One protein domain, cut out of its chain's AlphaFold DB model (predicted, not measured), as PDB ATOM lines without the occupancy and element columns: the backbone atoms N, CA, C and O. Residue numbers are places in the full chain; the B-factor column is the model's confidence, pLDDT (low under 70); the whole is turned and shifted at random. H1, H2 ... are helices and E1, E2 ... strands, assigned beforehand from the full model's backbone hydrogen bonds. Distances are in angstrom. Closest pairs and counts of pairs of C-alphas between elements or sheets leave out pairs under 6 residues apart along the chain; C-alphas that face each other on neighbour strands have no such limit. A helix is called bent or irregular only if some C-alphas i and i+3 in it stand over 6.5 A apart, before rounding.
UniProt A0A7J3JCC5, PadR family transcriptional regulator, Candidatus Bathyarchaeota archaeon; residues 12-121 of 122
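AT A GLANCE: This is residues 12 to 121 of the 122 residues of the protein "PadR family transcriptional regulator" of Candidatus Bathyarchaeota archaeon (UniProt A0A7J3JCC5). Three short helices, H2, H3 and H4, pack crosswise into a small core with the hairpin of E1 and E2 at one end, and H1 and the long bent helix H5 reach away from it like two prongs with a gap between them. H2 is in the middle, and residues 106 to 121, of which 106 to 120 belong to H5, stick out free. The printed part has 110 residues, with five named helices and two named strands in the order H1, H2, H3, H4, E1, E2, H5; the two strands are antiparallel and the class is mostly helix. The whole is only just compact, close to loose, with a radius of gyration of the C-alphas of 15.5 A, and is elongated, spanning 49 by 31 by 21 A.

HOW THE PARTS SIT: H1, residues 19 to 29, and H2, residues 31 to 41, meet only through their link. H1 is close but not clearly touching to H3, residues 47 to 58; their closest C-alphas, Val 27 and Phe 58, are 8.0 A apart. H2 touches H4, residues 64 to 76, about perpendicular at 74 degrees, with C-alphas of Asp 32 and Thr 70 closest at 6.1 A. H3 touches H4 with residues 47 to 51 alone, at a steep tilt of 59 degrees, opposite ways; the closest C-alphas are Thr 51 and Pro 64, 5.8 A. E1, residues 80 to 84, and E2, residues 89 to 93, form a hairpin, with N 83 and O 90 at 2.8 A and N 81 and O 92 at 2.9 A, within hydrogen-bond range. The closest C-alphas of H2 and E2 are Met 39 and Gln 92, 5.9 A; those of H4 and E1 are Glu 75 and Lys 81, 5.7 A. Residues 45 to 46 pair antiparallel with residues 90 to 91 of E2. H5, residues 95 to 120, was assigned as one helix by its hydrogen bonds but is bent: C-alphas 106 and 109 are 7.2 A apart, and its arms H5a, residues 95 to 106, and H5b, residues 109 to 120, stand at a steep tilt of 54 degrees. H5a touches H2 with residues 97 to 101 alone, about perpendicular at 74 degrees, closest at C-alphas Leu 36 and Ile 101, 6.6 A. H1 is apart from both arms. In H1, H2, H3, H4, H5a and H5b every O i to N i+4 pair is within hydrogen-bond range.

IN THESE COORDINATES: H1 begins at C-alpha 19, (18.164, -17.082, 22.478), and measures 15.4 A; H4 measures 18.5 A. H5a measures 17.1 A, and H5b, 16.0 A, ends at C-alpha 120, (25.009, -30.505, 27.824).

THE WHOLE: The C-alphas of Gly 86 and Met 121 are the two farthest apart, at 52.5 A. The printed part has no cut, its links between elements are tight, and no printed residue is under 70 in pLDDT.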
ATOM      1  N   LYS A  12      18.837 -14.910  11.659       77.31
ATOM      2  CA  LYS A  12      19.911 -15.860  12.014       77.31
ATOM      3  C   LYS A  12      19.410 -17.166  12.652       77.31
ATOM      4  O   LYS A  12      20.127 -18.164  12.619       77.31
ATOM      5  N   TYR A  13      18.219 -17.174  13.251       79.00
ATOM      6  CA  TYR A  13      17.710 -18.311  14.024       79.00
ATOM      7  C   TYR A  13      16.439 -18.886  13.401       79.00
ATOM      8  O   TYR A  13      15.591 -18.155  12.896       79.00
ATOM      9  N   VAL A  14      16.282 -20.210  13.482       88.00
ATOM     10  CA  VAL A  14      15.008 -20.866  13.164       88.00
ATOM     11  C   VAL A  14      13.947 -20.359  14.143       88.00
ATOM     12  O   VAL A  14      14.215 -20.246  15.340       88.00
ATOM     13  N   ASN A  15      12.747 -20.060  13.637       85.56
ATOM     14  CA  ASN A  15      11.635 -19.582  14.455       85.56
ATOM     15  C   ASN A  15      11.398 -20.514  15.660       85.56
ATOM     16  O   ASN A  15      11.288 -21.730  15.497       85.56
ATOM     17  N   GLY A  16      11.348 -19.950  16.868       86.75
ATOM     18  CA  GLY A  16      11.201 -20.697  18.117       86.75
ATOM     19  C   GLY A  16      12.508 -21.233  18.716       86.75
ATOM     20  O   GLY A  16      12.457 -21.900  19.748       86.75
ATOM     21  N   TYR A  17      13.667 -20.972  18.107       92.12
ATOM     22  CA  TYR A  17      14.983 -21.416  18.588       92.12
ATOM     23  C   TYR A  17      15.988 -20.266  18.739       92.12
ATOM     24  O   TYR A  17      17.195 -20.497  18.811       92.12
ATOM     25  N   SER A  18      15.517 -19.019  18.803       92.75
ATOM     26  CA  SER A  18      16.375 -17.891  19.160       92.75
ATOM     27  C   SER A  18      16.778 -17.950  20.645       92.75
ATOM     28  O   SER A  18      16.098 -18.590  21.457       92.75
ATOM     29  N   PRO A  19      17.837 -17.235  21.060       91.25
ATOM     30  CA  PRO A  19      18.164 -17.082  22.478       91.25
ATOM     31  C   PRO A  19      16.985 -16.566  23.319       91.25
ATOM     32  O   PRO A  19      16.804 -17.000  24.454       91.25
ATOM     33  N   LYS A  20      16.140 -15.695  22.745       90.06
ATOM     34  CA  LYS A  20      14.951 -15.162  23.419       90.06
ATOM     35  C   LYS A  20      13.861 -16.219  23.603       90.06
ATOM     36  O   LYS A  20      13.190 -16.234  24.635       90.06
ATOM     37  N   ASP A  21      13.717 -17.137  22.648       92.19
ATOM     38  CA  ASP A  21      12.802 -18.276  22.770       92.19
ATOM     39  C   ASP A  21      13.257 -19.235  23.874       92.19
ATOM     40  O   ASP A  21      12.439 -19.703  24.667       92.19
ATOM     41  N   ILE A  22      14.567 -19.496  23.962       92.81
ATOM     42  CA  ILE A  22      15.152 -20.316  25.031       92.81
ATOM     43  C   ILE A  22      14.913 -19.655  26.393       92.81
ATOM     44  O   ILE A  22      14.398 -20.312  27.297       92.81
ATOM     45  N   GLU A  23      15.211 -18.358  26.532       93.00
ATOM     46  CA  GLU A  23      14.945 -17.602  27.763       93.00
ATOM     47  C   GLU A  23      13.462 -17.681  28.152       93.00
ATOM     48  O   GLU A  23      13.132 -18.016  29.289       93.00
ATOM     49  N   THR A  24      12.560 -17.466  27.192       93.75
ATOM     50  CA  THR A  24      11.110 -17.524  27.422       93.75
ATOM     51  C   THR A  24      10.667 -18.905  27.905       93.75
ATOM     52  O   THR A  24       9.877 -19.006  28.846       93.75
ATOM     53  N   ARG A  25      11.194 -19.985  27.311       94.56
ATOM     54  CA  ARG A  25      10.910 -21.365  27.737       94.56
ATOM     55  C   ARG A  25      11.403 -21.637  29.154       94.56
ATOM     56  O   ARG A  25      10.658 -22.223  29.938       94.56
ATOM     57  N   VAL A  26      12.616 -21.197  29.490       94.31
ATOM     58  CA  VAL A  26      13.184 -21.361  30.835       94.31
ATOM     59  C   VAL A  26      12.345 -20.595  31.856       94.31
ATOM     60  O   VAL A  26      11.853 -21.194  32.807       94.31
ATOM     61  N   VAL A  27      12.086 -19.303  31.636       95.75
ATOM     62  CA  VAL A  27      11.318 -18.485  32.588       95.75
ATOM     63  C   VAL A  27       9.897 -19.014  32.761       95.75
ATOM     64  O   VAL A  27       9.420 -19.102  33.888       95.75
ATOM     65  N   LYS A  28       9.232 -19.440  31.680       95.62
ATOM     66  CA  LYS A  28       7.898 -20.049  31.770       95.62
ATOM     67  C   LYS A  28       7.910 -21.360  32.564       95.62
ATOM     68  O   LYS A  28       6.972 -21.605  33.314       95.62
ATOM     69  N   SER A  29       8.955 -22.176  32.418       95.38
ATOM     70  CA  SER A  29       9.075 -23.474  33.104       95.38
ATOM     71  C   SER A  29       9.318 -23.343  34.608       95.38
ATOM     72  O   SER A  29       8.971 -24.254  35.348       95.38
ATOM     73  N   PHE A  30       9.890 -22.221  35.052       95.81
ATOM     74  CA  PHE A  30      10.202 -21.952  36.459       95.81
ATOM     75  C   PHE A  30       9.383 -20.790  37.043       95.81
ATOM     76  O   PHE A  30       9.750 -20.231  38.078       95.81
ATOM     77  N   LEU A  31       8.297 -20.380  36.378       97.81
ATOM     78  CA  LEU A  31       7.520 -19.210  36.787       97.81
ATOM     79  C   LEU A  31       6.956 -19.372  38.202       97.81
ATOM     80  O   LEU A  31       7.044 -18.446  38.999       97.81
ATOM     81  N   ASP A  32       6.415 -20.539  38.533       97.56
ATOM     82  CA  ASP A  32       5.877 -20.833  39.862       97.56
ATOM     83  C   ASP A  32       6.921 -20.619  40.966       97.56
ATOM     84  O   ASP A  32       6.662 -19.918  41.944       97.56
ATOM     85  N   ILE A  33       8.133 -21.127  40.760       96.50
ATOM     86  CA  ILE A  33       9.267 -20.979  41.674       96.50
ATOM     87  C   ILE A  33       9.683 -19.512  41.791       96.50
ATOM     88  O   ILE A  33       9.919 -19.027  42.896       96.50
ATOM     89  N   LEU A  34       9.729 -18.779  40.676       96.88
ATOM     90  CA  LEU A  34      10.048 -17.350  40.679       96.88
ATOM     91  C   LEU A  34       9.042 -16.542  41.509       96.88
ATOM     92  O   LEU A  34       9.461 -15.681  42.283       96.88
ATOM     93  N   LEU A  35       7.745 -16.834  41.382       98.06
ATOM     94  CA  LEU A  35       6.704 -16.168  42.167       98.06
ATOM     95  C   LEU A  35       6.813 -16.511  43.659       98.06
ATOM     96  O   LEU A  35       6.739 -15.610  44.492       98.06
ATOM     97  N   LEU A  36       7.047 -17.781  44.006       98.00
ATOM     98  CA  LEU A  36       7.232 -18.204  45.401       98.00
ATOM     99  C   LEU A  36       8.468 -17.553  46.042       98.00
ATOM    100  O   LEU A  36       8.405 -17.121  47.192       98.00
ATOM    101  N   ILE A  37       9.580 -17.442  45.305       96.69
ATOM    102  CA  ILE A  37      10.786 -16.735  45.766       96.69
ATOM    103  C   ILE A  37      10.476 -15.264  46.027       96.69
ATOM    104  O   ILE A  37      10.932 -14.718  47.031       96.69
ATOM    105  N   GLU A  38       9.722 -14.613  45.141       97.62
ATOM    106  CA  GLU A  38       9.397 -13.200  45.310       97.62
ATOM    107  C   GLU A  38       8.483 -12.970  46.519       97.62
ATOM    108  O   GLU A  38       8.770 -12.108  47.346       97.62
ATOM    109  N   MET A  39       7.475 -13.824  46.716       97.56
ATOM    110  CA  MET A  39       6.618 -13.786  47.910       97.56
ATOM    111  C   MET A  39       7.359 -14.126  49.210       97.56
ATOM    112  O   MET A  39       6.957 -13.694  50.287       97.56
ATOM    113  N   LYS A  40       8.449 -14.903  49.141       96.38
ATOM    114  CA  LYS A  40       9.318 -15.151  50.301       96.38
ATOM    115  C   LYS A  40      10.080 -13.890  50.709       96.38
ATOM    116  O   LYS A  40      10.370 -13.708  51.888       96.38
ATOM    117  N   LYS A  41      10.443 -13.046  49.740       96.19
ATOM    118  CA  LYS A  41      11.172 -11.792  49.975       96.19
ATOM    119  C   LYS A  41      10.249 -10.662  50.412       96.19
ATOM    120  O   LYS A  41      10.658  -9.840  51.226       96.19
ATOM    121  N   GLN A  42       9.041 -10.612  49.856       95.12
ATOM    122  CA  GLN A  42       8.066  -9.556  50.096       95.12
ATOM    123  C   GLN A  42       6.690 -10.166  50.371       95.12
ATOM    124  O   GLN A  42       6.168 -10.938  49.571       95.12
ATOM    125  N   SER A  43       6.074  -9.796  51.490       88.44
ATOM    126  CA  SER A  43       4.697 -10.184  51.811       88.44
ATOM    127  C   SER A  43       3.674  -9.276  51.121       88.44
ATOM    128  O   SER A  43       3.962  -8.107  50.872       88.44
ATOM    129  N   ASN A  44       2.443  -9.765  50.943       92.50
ATOM    130  CA  ASN A  44       1.282  -8.986  50.481       92.50
ATOM    131  C   ASN A  44       1.409  -8.419  49.054       92.50
ATOM    132  O   ASN A  44       1.016  -7.281  48.797       92.50
ATOM    133  N   LEU A  45       1.915  -9.222  48.116       96.88
ATOM    134  CA  LEU A  45       2.058  -8.830  46.710       96.88
ATOM    135  C   LEU A  45       0.752  -9.029  45.943       96.88
ATOM    136  O   LEU A  45       0.169 -10.110  45.974       96.88
ATOM    137  N   SER A  46       0.298  -8.026  45.197       96.88
ATOM    138  CA  SER A  46      -0.835  -8.197  44.287       96.88
ATOM    139  C   SER A  46      -0.445  -8.974  43.025       96.88
ATOM    140  O   SER A  46       0.729  -9.102  42.673       96.88
ATOM    141  N   GLY A  47      -1.445  -9.458  42.280       95.81
ATOM    142  CA  GLY A  47      -1.205 -10.066  40.962       95.81
ATOM    143  C   GLY A  47      -0.518  -9.110  39.977       95.81
ATOM    144  O   GLY A  47       0.282  -9.541  39.144       95.81
ATOM    145  N   TYR A  48      -0.774  -7.805  40.120       95.88
ATOM    146  CA  TYR A  48      -0.086  -6.771  39.358       95.88
ATOM    147  C   TYR A  48       1.389  -6.675  39.756       95.88
ATOM    148  O   TYR A  48       2.241  -6.688  38.872       95.88
ATOM    149  N   ASP A  49       1.704  -6.666  41.054       97.19
ATOM    150  CA  ASP A  49       3.090  -6.580  41.537       97.19
ATOM    151  C   ASP A  49       3.921  -7.777  41.063       97.19
ATOM    152  O   ASP A  49       5.047  -7.619  40.598       97.19
ATOM    153  N   LEU A  50       3.335  -8.976  41.092       97.44
ATOM    154  CA  LEU A  50       3.965 -10.204  40.598       97.44
ATOM    155  C   LEU A  50       4.182 -10.167  39.080       97.44
ATOM    156  O   LEU A  50       5.227 -10.585  38.584       97.44
ATOM    157  N   THR A  51       3.214  -9.630  38.335       96.88
ATOM    158  CA  THR A  51       3.344  -9.433  36.885       96.88
ATOM    159  C   THR A  51       4.437  -8.411  36.571       96.88
ATOM    160  O   THR A  51       5.279  -8.649  35.704       96.88
ATOM    161  N   ALA A  52       4.472  -7.297  37.304       96.38
ATOM    162  CA  ALA A  52       5.491  -6.266  37.175       96.38
ATOM    163  C   ALA A  52       6.882  -6.811  37.523       96.38
ATOM    164  O   ALA A  52       7.830  -6.561  36.784       96.38
ATOM    165  N   PHE A  53       7.005  -7.620  38.577       96.62
ATOM    166  CA  PHE A  53       8.243  -8.308  38.941       96.62
ATOM    167  C   PHE A  53       8.793  -9.150  37.782       96.62
ATOM    168  O   PHE A  53       9.951  -8.982  37.391       96.62
ATOM    169  N   VAL A  54       7.964 -10.019  37.194       96.00
ATOM    170  CA  VAL A  54       8.377 -10.870  36.067       96.00
ATOM    171  C   VAL A  54       8.762 -10.014  34.858       96.00
ATOM    172  O   VAL A  54       9.809 -10.237  34.246       96.00
ATOM    173  N   ASN A  55       7.958  -9.002  34.533       93.06
ATOM    174  CA  ASN A  55       8.195  -8.144  33.376       93.06
ATOM    175  C   ASN A  55       9.473  -7.315  33.513       93.06
ATOM    176  O   ASN A  55      10.261  -7.274  32.569       93.06
ATOM    177  N   ASN A  56       9.705  -6.713  34.679       94.31
ATOM    178  CA  ASN A  56      10.892  -5.905  34.948       94.31
ATOM    179  C   ASN A  56      12.167  -6.752  34.933       94.31
ATOM    180  O   ASN A  56      13.219  -6.272  34.519       94.31
ATOM    181  N   LYS A  57      12.081  -8.015  35.365       94.06
ATOM    182  CA  LYS A  57      13.246  -8.897  35.457       94.06
ATOM    183  C   LYS A  57      13.612  -9.580  34.138       94.06
ATOM    184  O   LYS A  57      14.790  -9.833  33.915       94.06
ATOM    185  N   PHE A  58      12.632  -9.870  33.278       92.62
ATOM    186  CA  PHE A  58      12.842 -10.665  32.055       92.62
ATOM    187  C   PHE A  58      12.394  -9.968  30.755       92.62
ATOM    188  O   PHE A  58      12.381 -10.572  29.680       92.62
ATOM    189  N   GLY A  59      12.034  -8.685  30.826       88.88
ATOM    190  CA  GLY A  59      11.715  -7.861  29.658       88.88
ATOM    191  C   GLY A  59      10.369  -8.193  29.016       88.88
ATOM    192  O   GLY A  59      10.286  -8.305  27.798       88.88
ATOM    193  N   GLY A  60       9.324  -8.393  29.824       86.88
ATOM    194  CA  GLY A  60       7.950  -8.534  29.316       86.88
ATOM    195  C   GLY A  60       7.651  -9.823  28.540       86.88
ATOM    196  O   GLY A  60       6.684  -9.875  27.787       86.88
ATOM    197  N   ILE A  61       8.467 -10.868  28.698       89.44
ATOM    198  CA  ILE A  61       8.345 -12.122  27.929       89.44
ATOM    199  C   ILE A  61       7.104 -12.954  28.241       89.44
ATOM    200  O   ILE A  61       6.741 -13.829  27.456       89.44
ATOM    201  N   LEU A  62       6.463 -12.724  29.388       92.44
ATOM    202  CA  LEU A  62       5.268 -13.451  29.789       92.44
ATOM    203  C   LEU A  62       4.068 -12.513  29.813       92.44
ATOM    204  O   LEU A  62       4.122 -11.412  30.352       92.44
ATOM    205  N   SER A  63       2.950 -12.988  29.266       94.12
ATOM    206  CA  SER A  63       1.683 -12.274  29.390       94.12
ATOM    207  C   SER A  63       1.220 -12.239  30.855       94.12
ATOM    208  O   SER A  63       1.453 -13.216  31.581       94.12
ATOM    209  N   PRO A  64       0.477 -11.199  31.281       95.25
ATOM    210  CA  PRO A  64      -0.168 -11.186  32.592       95.25
ATOM    211  C   PRO A  64      -1.012 -12.444  32.829       95.25
ATOM    212  O   PRO A  64      -0.926 -13.053  33.890       95.25
ATOM    213  N   GLY A  65      -1.756 -12.908  31.817       97.25
ATOM    214  CA  GLY A  65      -2.576 -14.121  31.912       97.25
ATOM    215  C   GLY A  65      -1.782 -15.369  32.316       97.25
ATOM    216  O   GLY A  65      -2.263 -16.167  33.117       97.25
ATOM    217  N   THR A  66      -0.537 -15.508  31.847       97.12
ATOM    218  CA  THR A  66       0.365 -16.599  32.254       97.12
ATOM    219  C   THR A  66       0.721 -16.514  33.742       97.12
ATOM    220  O   THR A  66       0.759 -17.534  34.435       97.12
ATOM    221  N   VAL A  67       0.953 -15.298  34.246       97.94
ATOM    222  CA  VAL A  67       1.251 -15.047  35.662       97.94
ATOM    223  C   VAL A  67       0.030 -15.368  36.521       97.94
ATOM    224  O   VAL A  67       0.138 -16.165  37.450       97.94
ATOM    225  N   TYR A  68      -1.151 -14.861  36.159       97.56
ATOM    226  CA  TYR A  68      -2.398 -15.139  36.881       97.56
ATOM    227  C   TYR A  68      -2.780 -16.626  36.878       97.56
ATOM    228  O   TYR A  68      -3.184 -17.151  37.913       97.56
ATOM    229  N   ALA A  69      -2.599 -17.339  35.762       98.19
ATOM    230  CA  ALA A  69      -2.831 -18.785  35.711       98.19
ATOM    231  C   ALA A  69      -1.896 -19.557  36.662       98.19
ATOM    232  O   ALA A  69      -2.301 -20.536  37.299       98.19
ATOM    233  N   THR A  70      -0.650 -19.096  36.795       98.50
ATOM    234  CA  THR A  70       0.316 -19.682  37.732       98.50
ATOM    235  C   THR A  70      -0.057 -19.386  39.183       98.50
ATOM    236  O   THR A  70      -0.043 -20.304  39.998       98.50
ATOM    237  N   ILE A  71      -0.464 -18.152  39.499       98.44
ATOM    238  CA  ILE A  71      -0.977 -17.773  40.827       98.44
ATOM    239  C   ILE A  71      -2.151 -18.678  41.215       98.44
ATOM    240  O   ILE A  71      -2.110 -19.323  42.260       98.44
ATOM    241  N   TYR A  72      -3.140 -18.820  40.329       98.25
ATOM    242  CA  TYR A  72      -4.288 -19.701  40.550       98.25
ATOM    243  C   TYR A  72      -3.860 -21.153  40.827       98.25
ATOM    244  O   TYR A  72      -4.380 -21.814  41.726       98.25
ATOM    245  N   THR A  73      -2.868 -21.656  40.087       98.50
ATOM    246  CA  THR A  73      -2.322 -23.005  40.297       98.50
ATOM    247  C   THR A  73      -1.645 -23.145  41.663       98.50
ATOM    248  O   THR A  73      -1.811 -24.169  42.326       98.50
ATOM    249  N   LEU A  74      -0.891 -22.135  42.104       98.62
ATOM    250  CA  LEU A  74      -0.227 -22.121  43.409       98.62
ATOM    251  C   LEU A  74      -1.231 -22.074  44.571       98.62
ATOM    252  O   LEU A  74      -1.036 -22.785  45.559       98.62
ATOM    253  N   GLU A  75      -2.318 -21.309  44.439       98.25
ATOM    254  CA  GLU A  75      -3.421 -21.291  45.413       98.25
ATOM    255  C   GLU A  75      -4.112 -22.650  45.501       98.25
ATOM    256  O   GLU A  75      -4.296 -23.191  46.588       98.25
ATOM    257  N   ARG A  76      -4.427 -23.263  44.351       98.38
ATOM    258  CA  ARG A  76      -5.028 -24.606  44.292       98.38
ATOM    259  C   ARG A  76      -4.145 -25.688  44.914       98.38
ATOM    260  O   ARG A  76      -4.676 -26.686  45.390       98.38
ATOM    261  N   LYS A  77      -2.824 -25.498  44.903       98.31
ATOM    262  CA  LYS A  77      -1.844 -26.370  45.572       98.31
ATOM    263  C   LYS A  77      -1.663 -26.052  47.064       98.31
ATOM    264  O   LYS A  77      -0.905 -26.754  47.726       98.31
ATOM    265  N   GLY A  78      -2.305 -25.006  47.588       98.50
ATOM    266  CA  GLY A  78      -2.179 -24.577  48.984       98.50
ATOM    267  C   GLY A  78      -0.832 -23.936  49.330       98.50
ATOM    268  O   GLY A  78      -0.523 -23.772  50.508       98.50
ATOM    269  N   LEU A  79      -0.015 -23.569  48.337       98.62
ATOM    270  CA  LEU A  79       1.314 -22.982  48.566       98.62
ATOM    271  C   LEU A  79       1.239 -21.480  48.850       98.62
ATOM    272  O   LEU A  79       2.085 -20.923  49.546       98.62
ATOM    273  N   ILE A  80       0.212 -20.821  48.325       98.56
ATOM    274  CA  ILE A  80      -0.064 -19.409  48.581       98.56
ATOM    275  C   ILE A  80      -1.531 -19.250  48.973       98.56
ATOM    276  O   ILE A  80      -2.355 -20.118  48.683       98.56
ATOM    277  N   LYS A  81      -1.848 -18.134  49.618       98.00
ATOM    278  CA  LYS A  81      -3.220 -17.695  49.871       98.00
ATOM    279  C   LYS A  81      -3.417 -16.277  49.351       98.00
ATOM    280  O   LYS A  81      -2.558 -15.422  49.575       98.00
ATOM    281  N   GLY A  82      -4.534 -16.045  48.670       96.88
ATOM    282  CA  GLY A  82      -5.043 -14.723  48.342       96.88
ATOM    283  C   GLY A  82      -5.927 -14.176  49.461       96.88
ATOM    284  O   GLY A  82      -6.841 -14.847  49.933       96.88
ATOM    285  N   GLU A  83      -5.677 -12.938  49.869       95.38
ATOM    286  CA  GLU A  83      -6.543 -12.169  50.760       95.38
ATOM    287  C   GLU A  83      -7.065 -10.952  49.999       95.38
ATOM    288  O   GLU A  83      -6.290 -10.202  49.400       95.38
ATOM    289  N   SER A  84      -8.388 -10.782  49.983       93.31
ATOM    290  CA  SER A  84      -9.046  -9.680  49.284       93.31
ATOM    291  C   SER A  84      -9.678  -8.709  50.269       93.31
ATOM    292  O   SER A  84     -10.380  -9.122  51.189       93.31
ATOM    293  N   ASP A  85      -9.472  -7.415  50.033       89.12
ATOM    294  CA  ASP A  85     -10.167  -6.328  50.733       89.12
ATOM    295  C   ASP A  85     -11.379  -5.792  49.938       89.12
ATOM    296  O   ASP A  85     -11.941  -4.747  50.263       89.12
ATOM    297  N   GLY A  86     -11.772  -6.490  48.864       85.94
ATOM    298  CA  GLY A  86     -12.831  -6.082  47.937       85.94
ATOM    299  C   GLY A  86     -12.378  -5.125  46.827       85.94
ATOM    300  O   GLY A  86     -13.117  -4.935  45.863       85.94
ATOM    301  N   ARG A  87     -11.168  -4.554  46.906       85.50
ATOM    302  CA  ARG A  87     -10.567  -3.733  45.836       85.50
ATOM    303  C   ARG A  87      -9.358  -4.402  45.205       85.50
ATOM    304  O   ARG A  87      -9.183  -4.331  43.992       85.50
ATOM    305  N   LYS A  88      -8.523  -5.046  46.015       90.62
ATOM    306  CA  LYS A  88      -7.341  -5.776  45.565       90.62
ATOM    307  C   LYS A  88      -7.267  -7.128  46.251       90.62
ATOM    308  O   LYS A  88      -7.696  -7.286  47.390       90.62
ATOM    309  N   THR A  89      -6.677  -8.086  45.550       95.69
ATOM    310  CA  THR A  89      -6.238  -9.347  46.142       95.69
ATOM    311  C   THR A  89      -4.726  -9.310  46.247       95.69
ATOM    312  O   THR A  89      -4.039  -9.064  45.251       95.69
ATOM    313  N   VAL A  90      -4.224  -9.526  47.457       97.19
ATOM    314  CA  VAL A  90      -2.801  -9.702  47.737       97.19
ATOM    315  C   VAL A  90      -2.533 -11.161  48.060       97.19
ATOM    316  O   VAL A  90      -3.365 -11.837  48.656       97.19
ATOM    317  N   TYR A  91      -1.371 -11.643  47.656       98.00
ATOM    318  CA  TYR A  91      -0.956 -13.024  47.799       98.00
ATOM    319  C   TYR A  91       0.250 -13.113  48.725       98.00
ATOM    320  O   TYR A  91       1.141 -12.258  48.721       98.00
ATOM    321  N   GLN A  92       0.272 -14.178  49.514       97.62
ATOM    322  CA  GLN A  92       1.366 -14.497  50.421       97.62
ATOM    323  C   GLN A  92       1.539 -16.011  50.551       97.62
ATOM    324  O   GLN A  92       0.593 -16.774  50.339       97.62
ATOM    325  N   LEU A  93       2.749 -16.442  50.916       98.44
ATOM    326  CA  LEU A  93       3.038 -17.849  51.180       98.44
ATOM    327  C   LEU A  93       2.194 -18.369  52.347       98.44
ATOM    328  O   LEU A  93       1.996 -17.690  53.356       98.44
ATOM    329  N   THR A  94       1.741 -19.612  52.231       98.44
ATOM    330  CA  THR A  94       1.265 -20.377  53.387       98.44
ATOM    331  C   THR A  94       2.464 -20.943  54.169       98.44
ATOM    332  O   THR A  94       3.600 -20.905  53.675       98.44
ATOM    333  N   PRO A  95       2.258 -21.514  55.373       98.31
ATOM    334  CA  PRO A  95       3.309 -22.277  56.050       98.31
ATOM    335  C   PRO A  95       3.878 -23.397  55.164       98.31
ATOM    336  O   PRO A  95       5.093 -23.497  55.012       98.31
ATOM    337  N   GLN A  96       3.004 -24.146  54.481       98.19
ATOM    338  CA  GLN A  96       3.397 -25.186  53.525       98.19
ATOM    339  C   GLN A  96       4.210 -24.610  52.358       98.19
ATOM    340  O   GLN A  96       5.252 -25.149  52.001       98.19
ATOM    341  N   GLY A  97       3.767 -23.498  51.761       98.25
ATOM    342  CA  GLY A  97       4.509 -22.849  50.680       98.25
ATOM    343  C   GLY A  97       5.889 -22.374  51.112       98.25
ATOM    344  O   GLY A  97       6.849 -22.507  50.354       98.25
ATOM    345  N   THR A  98       5.999 -21.871  52.343       98.12
ATOM    346  CA  THR A  98       7.269 -21.438  52.935       98.12
ATOM    347  C   THR A  98       8.229 -22.608  53.112       98.12
ATOM    348  O   THR A  98       9.407 -22.473  52.777       98.12
ATOM    349  N   GLU A  99       7.750 -23.749  53.600       98.00
ATOM    350  CA  GLU A  99       8.545 -24.972  53.728       98.00
ATOM    351  C   GLU A  99       9.008 -25.471  52.353       98.00
ATOM    352  O   GLU A  99      10.212 -25.582  52.112       98.00
ATOM    353  N   VAL A 100       8.073 -25.638  51.411       96.88
ATOM    354  CA  VAL A 100       8.351 -26.121  50.049       96.88
ATOM    355  C   VAL A 100       9.403 -25.266  49.351       96.88
ATOM    356  O   VAL A 100      10.372 -25.809  48.821       96.88
ATOM    357  N   ILE A 101       9.252 -23.936  49.350       97.00
ATOM    358  CA  ILE A 101      10.216 -23.076  48.655       97.00
ATOM    359  C   ILE A 101      11.579 -23.067  49.351       97.00
ATOM    360  O   ILE A 101      12.605 -22.941  48.687       97.00
ATOM    361  N   THR A 102      11.612 -23.229  50.676       96.12
ATOM    362  CA  THR A 102      12.868 -23.278  51.435       96.12
ATOM    363  C   THR A 102      13.658 -24.535  51.100       96.12
ATOM    364  O   THR A 102      14.841 -24.426  50.782       96.12
ATOM    365  N   GLU A 103      13.017 -25.703  51.115       95.06
ATOM    366  CA  GLU A 103      13.674 -26.962  50.750       95.06
ATOM    367  C   GLU A 103      14.068 -26.980  49.274       95.06
ATOM    368  O   GLU A 103      15.197 -27.326  48.927       95.06
ATOM    369  N   MET A 104      13.189 -26.496  48.395       94.12
ATOM    370  CA  MET A 104      13.496 -26.411  46.973       94.12
ATOM    371  C   MET A 104      14.715 -25.524  46.702       94.12
ATOM    372  O   MET A 104      15.578 -25.916  45.925       94.12
ATOM    373  N   MET A 105      14.829 -24.361  47.354       93.12
ATOM    374  CA  MET A 105      15.972 -23.459  47.178       93.12
ATOM    375  C   MET A 105      17.305 -24.071  47.629       93.12
ATOM    376  O   MET A 105      18.327 -23.760  47.018       93.12
ATOM    377  N   LYS A 106      17.313 -24.929  48.661       93.00
ATOM    378  CA  LYS A 106      18.532 -25.630  49.104       93.00
ATOM    379  C   LYS A 106      19.065 -26.557  48.012       93.00
ATOM    380  O   LYS A 106      20.257 -26.548  47.723       93.00
ATOM    381  N   GLU A 107      18.168 -27.292  47.364       92.50
ATOM    382  CA  GLU A 107      18.520 -28.300  46.361       92.50
ATOM    383  C   GLU A 107      18.652 -27.732  44.940       92.50
ATOM    384  O   GLU A 107      19.339 -28.312  44.096       92.50
ATOM    385  N   PHE A 108      18.026 -26.585  44.650       90.81
ATOM    386  CA  PHE A 108      17.870 -26.066  43.287       90.81
ATOM    387  C   PHE A 108      19.202 -25.936  42.539       90.81
ATOM    388  O   PHE A 108      19.337 -26.430  41.420       90.81
ATOM    389  N   ASN A 109      20.211 -25.320  43.161       88.19
ATOM    390  CA  ASN A 109      21.516 -25.107  42.526       88.19
ATOM    391  C   ASN A 109      22.223 -26.428  42.199       88.19
ATOM    392  O   ASN A 109      22.809 -26.575  41.120       88.19
ATOM    393  N   GLN A 110      22.153 -27.401  43.109       93.12
ATOM    394  CA  GLN A 110      22.741 -28.720  42.909       93.12
ATOM    395  C   GLN A 110      22.028 -29.463  41.777       93.12
ATOM    396  O   GLN A 110      22.687 -29.954  40.859       93.12
ATOM    397  N   GLN A 111      20.694 -29.487  41.789       93.44
ATOM    398  CA  GLN A 111      19.907 -30.157  40.755       93.44
ATOM    399  C   GLN A 111      20.094 -29.508  39.380       93.44
ATOM    400  O   GLN A 111      20.290 -30.222  38.399       93.44
ATOM    401  N   MET A 112      20.135 -28.175  39.295       91.50
ATOM    402  CA  MET A 112      20.412 -27.463  38.041       91.50
ATOM    403  C   MET A 112      21.816 -27.754  37.511       91.50
ATOM    404  O   MET A 112      21.989 -27.971  36.312       91.50
ATOM    405  N   THR A 113      22.815 -27.827  38.393       91.69
ATOM    406  CA  THR A 113      24.180 -28.209  38.005       91.69
ATOM    407  C   THR A 113      24.216 -29.631  37.448       91.69
ATOM    408  O   THR A 113      24.831 -29.875  36.412       91.69
ATOM    409  N   ILE A 114      23.539 -30.575  38.108       92.88
ATOM    410  CA  ILE A 114      23.434 -31.965  37.646       92.88
ATOM    411  C   ILE A 114      22.694 -32.032  36.308       92.88
ATOM    412  O   ILE A 114      23.145 -32.734  35.405       92.88
ATOM    413  N   PHE A 115      21.589 -31.301  36.165       91.81
ATOM    414  CA  PHE A 115      20.799 -31.248  34.940       91.81
ATOM    415  C   PHE A 115      21.631 -30.741  33.763       91.81
ATOM    416  O   PHE A 115      21.721 -31.423  32.747       91.81
ATOM    417  N   VAL A 116      22.296 -29.592  33.917       91.25
ATOM    418  CA  VAL A 116      23.148 -29.013  32.870       91.25
ATOM    419  C   VAL A 116      24.280 -29.967  32.500       91.25
ATOM    420  O   VAL A 116      24.520 -30.172  31.315       91.25
ATOM    421  N   LYS A 117      24.928 -30.605  33.485       92.31
ATOM    422  CA  LYS A 117      25.945 -31.630  33.216       92.31
ATOM    423  C   LYS A 117      25.367 -32.792  32.408       92.31
ATOM    424  O   LYS A 117      25.911 -33.109  31.369       92.31
ATOM    425  N   LYS A 118      24.242 -33.384  32.816       92.56
ATOM    426  CA  LYS A 118      23.629 -34.517  32.093       92.56
ATOM    427  C   LYS A 118      23.112 -34.156  30.696       92.56
ATOM    428  O   LYS A 118      23.057 -35.031  29.843       92.56
ATOM    429  N   PHE A 119      22.665 -32.917  30.499       87.69
ATOM    430  CA  PHE A 119      22.020 -32.481  29.260       87.69
ATOM    431  C   PHE A 119      23.008 -31.912  28.234       87.69
ATOM    432  O   PHE A 119      22.814 -32.105  27.039       87.69
ATOM    433  N   LEU A 120      24.041 -31.192  28.689       85.50
ATOM    434  CA  LEU A 120      25.009 -30.505  27.824       85.50
ATOM    435  C   LEU A 120      26.408 -31.137  27.823       85.50
ATOM    436  O   LEU A 120      27.233 -30.722  27.011       85.50
ATOM    437  N   MET A 121      26.699 -32.121  28.683       71.12
ATOM    438  CA  MET A 121      27.868 -32.979  28.464       71.12
ATOM    439  C   MET A 121      27.530 -34.028  27.400       71.12
ATOM    440  O   MET A 121      26.632 -34.846  27.598       71.12
TER     441      MET A 121